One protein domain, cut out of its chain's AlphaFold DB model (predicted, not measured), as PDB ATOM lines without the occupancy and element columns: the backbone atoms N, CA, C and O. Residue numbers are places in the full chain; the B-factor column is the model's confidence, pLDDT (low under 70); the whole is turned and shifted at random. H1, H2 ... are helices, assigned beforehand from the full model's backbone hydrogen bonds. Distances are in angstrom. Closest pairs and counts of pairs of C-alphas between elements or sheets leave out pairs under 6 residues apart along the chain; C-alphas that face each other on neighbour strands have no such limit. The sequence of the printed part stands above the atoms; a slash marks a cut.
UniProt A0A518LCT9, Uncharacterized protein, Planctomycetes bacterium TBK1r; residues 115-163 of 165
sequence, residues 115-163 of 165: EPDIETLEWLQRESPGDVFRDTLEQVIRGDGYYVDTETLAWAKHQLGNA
ATOM      1  N   GLU A 115     160.867 152.690 134.973       96.62
ATOM      2  CA  GLU A 115     161.783 153.494 135.800       96.62
ATOM      3  C   GLU A 115     162.133 154.853 135.144       96.62
ATOM      4  O   GLU A 115     163.312 155.171 134.979       96.62
ATOM      5  N   PRO A 116     161.153 155.678 134.717       96.56
ATOM      6  CA  PRO A 116     161.438 156.991 134.148       96.56
ATOM      7  C   PRO A 116     161.945 157.958 135.220       96.56
ATOM      8  O   PRO A 116     161.373 158.055 136.304       96.56
ATOM      9  N   ASP A 117     162.978 158.722 134.884       96.00
ATOM     10  CA  ASP A 117     163.429 159.884 135.648       96.00
ATOM     11  C   ASP A 117     162.785 161.181 135.119       96.00
ATOM     12  O   ASP A 117     162.007 161.184 134.158       96.00
ATOM     13  N   ILE A 118     163.097 162.314 135.756       97.06
ATOM     14  CA  ILE A 118     162.579 163.629 135.344       97.06
ATOM     15  C   ILE A 118     162.951 163.941 133.892       97.06
ATOM     16  O   ILE A 118     162.099 164.404 133.136       97.06
ATOM     17  N   GLU A 119     164.189 163.659 133.484       96.00
ATOM     18  CA  GLU A 119     164.655 163.939 132.123       96.00
ATOM     19  C   GLU A 119     163.847 163.145 131.084       96.00
ATOM     20  O   GLU A 119     163.427 163.690 130.059       96.00
ATOM     21  N   THR A 120     163.555 161.878 131.385       96.12
ATOM     22  CA  THR A 120     162.706 161.000 130.573       96.12
ATOM     23  C   THR A 120     161.289 161.561 130.436       96.12
ATOM     24  O   THR A 120     160.735 161.584 129.334       96.12
ATOM     25  N   LEU A 121     160.690 162.054 131.524       95.56
ATOM     26  CA  LEU A 121     159.341 162.626 131.488       95.56
ATOM     27  C   LEU A 121     159.295 163.987 130.773       95.56
ATOM     28  O   LEU A 121     158.339 164.268 130.050       95.56
ATOM     29  N   GLU A 122     160.324 164.823 130.919       95.19
ATOM     30  CA  GLU A 122     160.464 166.077 130.167       95.19
ATOM     31  C   GLU A 122     160.632 165.835 128.668       95.19
ATOM     32  O   GLU A 122     160.100 166.581 127.844       95.19
ATOM     33  N   TRP A 123     161.377 164.795 128.296       94.38
ATOM     34  CA  TRP A 123     161.465 164.354 126.912       94.38
ATOM     35  C   TRP A 123     160.104 163.892 126.391       94.38
ATOM     36  O   TRP A 123     159.667 164.365 125.340       94.38
ATOM     37  N   LEU A 124     159.389 163.063 127.157       94.31
ATOM     38  CA  LEU A 124     158.058 162.588 126.785       94.31
ATOM     39  C   LEU A 124     157.084 163.754 126.549       94.31
ATOM     40  O   LEU A 124     156.348 163.742 125.567       94.31
ATOM     41  N   GLN A 125     157.130 164.788 127.396       94.12
ATOM     42  CA  GLN A 125     156.320 166.002 127.247       94.12
ATOM     43  C   GLN A 125     156.541 166.716 125.904       94.12
ATOM     44  O   GLN A 125     155.607 167.305 125.361       94.12
ATOM     45  N   ARG A 126     157.777 166.710 125.387       92.81
ATOM     46  CA  ARG A 126     158.136 167.381 124.126       92.81
ATOM     47  C   ARG A 126     157.784 166.548 122.898       92.81
ATOM     48  O   ARG A 126     157.387 167.117 121.885       92.81
ATOM     49  N   GLU A 127     157.949 165.231 122.986       90.88
ATOM     50  CA  GLU A 127     157.880 164.334 121.826       90.88
ATOM     51  C   GLU A 127     156.529 163.625 121.659       90.88
ATOM     52  O   GLU A 127     156.254 163.079 120.590       90.88
ATOM     53  N   SER A 128     155.679 163.613 122.690       88.81
ATOM     54  CA  SER A 128     154.396 162.903 122.660       88.81
ATOM     55  C   SER A 128     153.185 163.836 122.642       88.81
ATOM     56  O   SER A 128     153.251 164.968 123.124       88.81
ATOM     57  N   PRO A 129     152.039 163.361 122.121       91.69
ATOM     58  CA  PRO A 129     150.757 164.026 122.311       91.69
ATOM     59  C   PRO A 129     150.461 164.310 123.793       91.69
ATOM     60  O   PRO A 129     150.829 163.534 124.680       91.69
ATOM     61  N   GLY A 130     149.784 165.429 124.068       89.56
ATOM     62  CA  GLY A 130     149.542 165.893 125.439       89.56
ATOM     63  C   GLY A 130     148.705 164.930 126.292       89.56
ATOM     64  O   GLY A 130     148.913 164.854 127.499       89.56
ATOM     65  N   ASP A 131     147.806 164.165 125.674       92.25
ATOM     66  CA  ASP A 131     147.026 163.099 126.309       92.25
ATOM     67  C   ASP A 131     147.905 161.909 126.718       92.25
ATOM     68  O   ASP A 131     147.838 161.483 127.865       92.25
ATOM     69  N   VAL A 132     148.805 161.448 125.842       92.44
ATOM     70  CA  VAL A 132     149.770 160.377 126.162       92.44
ATOM     71  C   VAL A 132     150.670 160.780 127.330       92.44
ATOM     72  O   VAL A 132     150.888 159.996 128.257       92.44
ATOM     73  N   PHE A 133     151.172 162.018 127.315       94.56
ATOM     74  CA  PHE A 133     151.979 162.548 128.412       94.56
ATOM     75  C   PHE A 133     151.184 162.584 129.725       94.56
ATOM     76  O   PHE A 133     151.664 162.096 130.749       94.56
ATOM     77  N   ARG A 134     149.949 163.098 129.693       93.38
ATOM     78  CA  ARG A 134     149.067 163.177 130.866       93.38
ATOM     79  C   ARG A 134     148.754 161.797 131.443       93.38
ATOM     80  O   ARG A 134     148.925 161.601 132.644       93.38
ATOM     81  N   ASP A 135     148.360 160.847 130.601       94.38
ATOM     82  CA  ASP A 135     148.047 159.474 131.010       94.38
ATOM     83  C   ASP A 135     149.265 158.796 131.648       94.38
ATOM     84  O   ASP A 135     149.144 158.130 132.680       94.38
ATOM     85  N   THR A 136     150.456 159.022 131.088       94.50
ATOM     86  CA  THR A 136     151.709 158.509 131.656       94.50
ATOM     87  C   THR A 136     151.986 159.121 133.030       94.50
ATOM     88  O   THR A 136     152.302 158.392 133.970       94.50
ATOM     89  N   LEU A 137     151.806 160.439 133.206       95.56
ATOM     90  CA  LEU A 137     151.943 161.075 134.523       95.56
ATOM     91  C   LEU A 137     150.954 160.498 135.544       95.56
ATOM     92  O   LEU A 137     151.333 160.263 136.692       95.56
ATOM     93  N   GLU A 138     149.702 160.244 135.155       95.44
ATOM     94  CA  GLU A 138     148.724 159.615 136.046       95.44
ATOM     95  C   GLU A 138     149.156 158.209 136.481       95.44
ATOM     96  O   GLU A 138     149.033 157.877 137.663       95.44
ATOM     97  N   GLN A 139     149.683 157.399 135.558       95.19
ATOM     98  CA  GLN A 139     150.196 156.057 135.858       95.19
ATOM     99  C   GLN A 139     151.408 156.114 136.794       95.19
ATOM    100  O   GLN A 139     151.419 155.421 137.814       95.19
ATOM    101  N   VAL A 140     152.368 157.009 136.529       95.38
ATOM    102  CA  VAL A 140     153.532 157.253 137.401       95.38
ATOM    103  C   VAL A 140     153.091 157.657 138.808       95.38
ATOM    104  O   VAL A 140     153.579 157.115 139.798       95.38
ATOM    105  N   ILE A 141     152.122 158.571 138.930       94.94
ATOM    106  CA  ILE A 141     151.629 159.050 140.230       94.94
ATOM    107  C   ILE A 141     150.891 157.954 141.005       94.94
ATOM    108  O   ILE A 141     150.978 157.908 142.236       94.94
ATOM    109  N   ARG A 142     150.147 157.093 140.303       94.62
ATOM    110  CA  ARG A 142     149.443 155.947 140.895       94.62
ATOM    111  C   ARG A 142     150.384 154.781 141.218       94.62
ATOM    112  O   ARG A 142     149.983 153.910 141.986       94.62
ATOM    113  N   GLY A 143     151.603 154.781 140.676       89.44
ATOM    114  CA  GLY A 143     152.547 153.667 140.773       89.44
ATOM    115  C   GLY A 143     152.105 152.445 139.966       89.44
ATOM    116  O   GLY A 143     152.400 151.315 140.350       89.44
ATOM    117  N   ASP A 144     151.346 152.648 138.885       90.56
ATOM    118  CA  ASP A 144     150.858 151.561 138.033       90.56
ATOM    119  C   ASP A 144     151.935 151.184 137.013       90.56
ATOM    120  O   ASP A 144     152.105 151.854 136.000       90.56
ATOM    121  N   GLY A 145     152.729 150.162 137.336       87.44
ATOM    122  CA  GLY A 145     153.842 149.722 136.492       87.44
ATOM    123  C   GLY A 145     155.092 150.606 136.558       87.44
ATOM    124  O   GLY A 145     156.067 150.282 135.891       87.44
ATOM    125  N   TYR A 146     155.091 151.660 137.384       93.62
ATOM    126  CA  TYR A 146     156.201 152.605 137.514       93.62
ATOM    127  C   TYR A 146     156.804 152.642 138.926       93.62
ATOM    128  O   TYR A 146     156.093 152.773 139.925       93.62
ATOM    129  N   TYR A 147     158.133 152.602 138.990       93.38
ATOM    130  CA  TYR A 147     158.969 152.728 140.177       93.38
ATOM    131  C   TYR A 147     159.879 153.943 140.012       93.38
ATOM    132  O   TYR A 147     160.932 153.876 139.384       93.38
ATOM    133  N   VAL A 148     159.464 155.072 140.583       95.12
ATOM    134  CA  VAL A 148     160.206 156.336 140.509       95.12
ATOM    135  C   VAL A 148     160.607 156.813 141.901       95.12
ATOM    136  O   VAL A 148     159.984 156.451 142.905       95.12
ATOM    137  N   ASP A 149     161.647 157.638 141.980       95.69
ATOM    138  CA  ASP A 149     162.050 158.245 143.243       95.69
ATOM    139  C   ASP A 149     161.073 159.347 143.707       95.69
ATOM    140  O   ASP A 149     160.110 159.729 143.035       95.69
ATOM    141  N   THR A 150     161.298 159.854 144.921       96.19
ATOM    142  CA  THR A 150     160.410 160.865 145.518       96.19
ATOM    143  C   THR A 150     160.452 162.195 144.762       96.19
ATOM    144  O   THR A 150     159.441 162.899 144.726       96.19
ATOM    145  N   GLU A 151     161.593 162.541 144.164       97.00
ATOM    146  CA  GLU A 151     161.777 163.795 143.432       97.00
ATOM    147  C   GLU A 151     160.996 163.769 142.117       97.00
ATOM    148  O   GLU A 151     160.187 164.659 141.851       97.00
ATOM    149  N   THR A 152     161.138 162.685 141.362       96.44
ATOM    150  CA  THR A 152     160.426 162.428 140.111       96.44
ATOM    151  C   THR A 152     158.920 162.362 140.342       96.44
ATOM    152  O   THR A 152     158.150 162.982 139.608       96.44
ATOM    153  N   LEU A 153     158.470 161.705 141.418       96.31
ATOM    154  CA  LEU A 153     157.053 161.683 141.790       96.31
ATOM    155  C   LEU A 153     156.514 163.084 142.125       96.31
ATOM    156  O   LEU A 153     155.383 163.423 141.762       96.31
ATOM    157  N   ALA A 154     157.288 163.898 142.847       95.94
ATOM    158  CA  ALA A 154     156.897 165.266 143.181       95.94
ATOM    159  C   ALA A 154     156.818 166.145 141.925       95.94
ATOM    160  O   ALA A 154     155.848 166.892 141.760       95.94
ATOM    161  N   TRP A 155     157.791 166.002 141.023       96.75
ATOM    162  CA  TRP A 155     157.801 166.670 139.727       96.75
ATOM    163  C   TRP A 155     156.576 166.275 138.891       96.75
ATOM    164  O   TRP A 155     155.845 167.155 138.436       96.75
ATOM    165  N   ALA A 156     156.267 164.978 138.784       95.69
ATOM    166  CA  ALA A 156     155.119 164.479 138.025       95.69
ATOM    167  C   ALA A 156     153.790 165.066 138.533       95.69
ATOM    168  O   ALA A 156     152.971 165.538 137.744       95.69
ATOM    169  N   LYS A 157     153.594 165.118 139.861       95.06
ATOM    170  CA  LYS A 157     152.404 165.737 140.479       95.06
ATOM    171  C   LYS A 157     152.291 167.225 140.169       95.06
ATOM    172  O   LYS A 157     151.193 167.710 139.904       95.06
ATOM    173  N   HIS A 158     153.411 167.943 140.215       94.44
ATOM    174  CA  HIS A 158     153.444 169.365 139.892       94.44
ATOM    175  C   HIS A 158     153.086 169.613 138.422       94.44
ATOM    176  O   HIS A 158     152.266 170.482 138.135       94.44
ATOM    177  N   GLN A 159     153.644 168.829 137.493       93.81
ATOM    178  CA  GLN A 159     153.349 168.982 136.068       93.81
ATOM    179  C   GLN A 159     151.907 168.623 135.721       93.81
ATOM    180  O   GLN A 159     151.271 169.369 134.982       93.81
ATOM    181  N   LEU A 160     151.354 167.551 136.301       89.94
ATOM    182  CA  LEU A 160     149.956 167.181 136.074       89.94
ATOM    183  C   LEU A 160     148.992 168.296 136.516       89.94
ATOM    184  O   LEU A 160     148.003 168.554 135.840       89.94
ATOM    185  N   GLY A 161     149.303 168.996 137.614       83.88
ATOM    186  CA  GLY A 161     148.516 170.140 138.086       83.88
ATOM    187  C   GLY A 161     148.568 171.374 137.175       83.88
ATOM    188  O   GLY A 161     147.659 172.199 137.236       83.88
ATOM    189  N   ASN A 162     149.599 171.490 136.332       81.12
ATOM    190  CA  ASN A 162     149.788 172.595 135.386       81.12
ATOM    191  C   ASN A 162     149.391 172.237 133.944       81.12
ATOM    192  O   ASN A 162     149.317 173.121 133.092       81.12
ATOM    193  N   ALA A 163     149.154 170.958 133.654       66.25
ATOM    194  CA  ALA A 163     148.684 170.501 132.356       66.25
ATOM    195  C   ALA A 163     147.179 170.805 132.223       66.25
ATOM    196  O   ALA A 163     146.343 169.988 132.609       66.25
TER     197      ALA A 163
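What this domain is: This is residues 115 to 163 of the 165 residues of an uncharacterized protein of Planctomycetes bacterium TBK1r (UniProt A0A518LCT9). Three helices form a small up-and-down bundle, each running against the one before it, with their centres at the corners of a triangle. H2 and H3 pack on each other at a steep tilt, and H1 packs on both through fewer contacts. The printed part has 49 residues, with three named helices in the order H1, H2, H3 and no named strand; its class is all helix. It is compact, with a radius of gyration of the C-alphas of 9.5 A, and rounded, spanning 24 by 18 by 18 A.

How they stand to each other: H2, residues 130 to 142, and H3, residues 150 to 162, touch and form a helical hairpin. Their lines stand at a steep tilt of 43 degrees, opposite ways, and their closest C-alphas, those of Leu 137 and Ala 156, are 5.8 A apart. H1, residues 118 to 127, touches H3 at a shallow tilt of 33 degrees, only just short of steep, the same way. Their closest C-alphas, those of Ile 118 and Thr 152, are 5.4 A apart, and H3 touches H1 with residues 152 to 156 alone. H1 and H2, also a helical hairpin, only just touch, with 3 pairs of C-alphas within 8 A. H2 touches H1 with Phe 133 alone, whose C-alpha is 5.7 A from that of Gln 125, the closest pair; the tilt is a shallow 24 degrees, opposite ways. In H1, H2 and H3 every O i to N i+4 pair is within hydrogen-bond range.

Where its parts are: From first to last C-alpha, H2 measures 18.4 A, H3 18.8 A and H1 14.3 A. H1 begins at C-alpha 118, (162.579, 163.629, 135.344). H2 begins at C-alpha 130, (149.542, 165.893, 125.439), and H3 ends at C-alpha 162, (149.788, 172.595, 135.386).

The domain as a whole: The two C-alphas farthest apart, those of Pro 129 and Thr 150, are 25.3 A apart. The printed part has no cut. The link from H1 to H2 is tight and that from H2 to H3, 7 residues, is short. The mean pLDDT of the printed part is 93.1, and residue 163 is under 70.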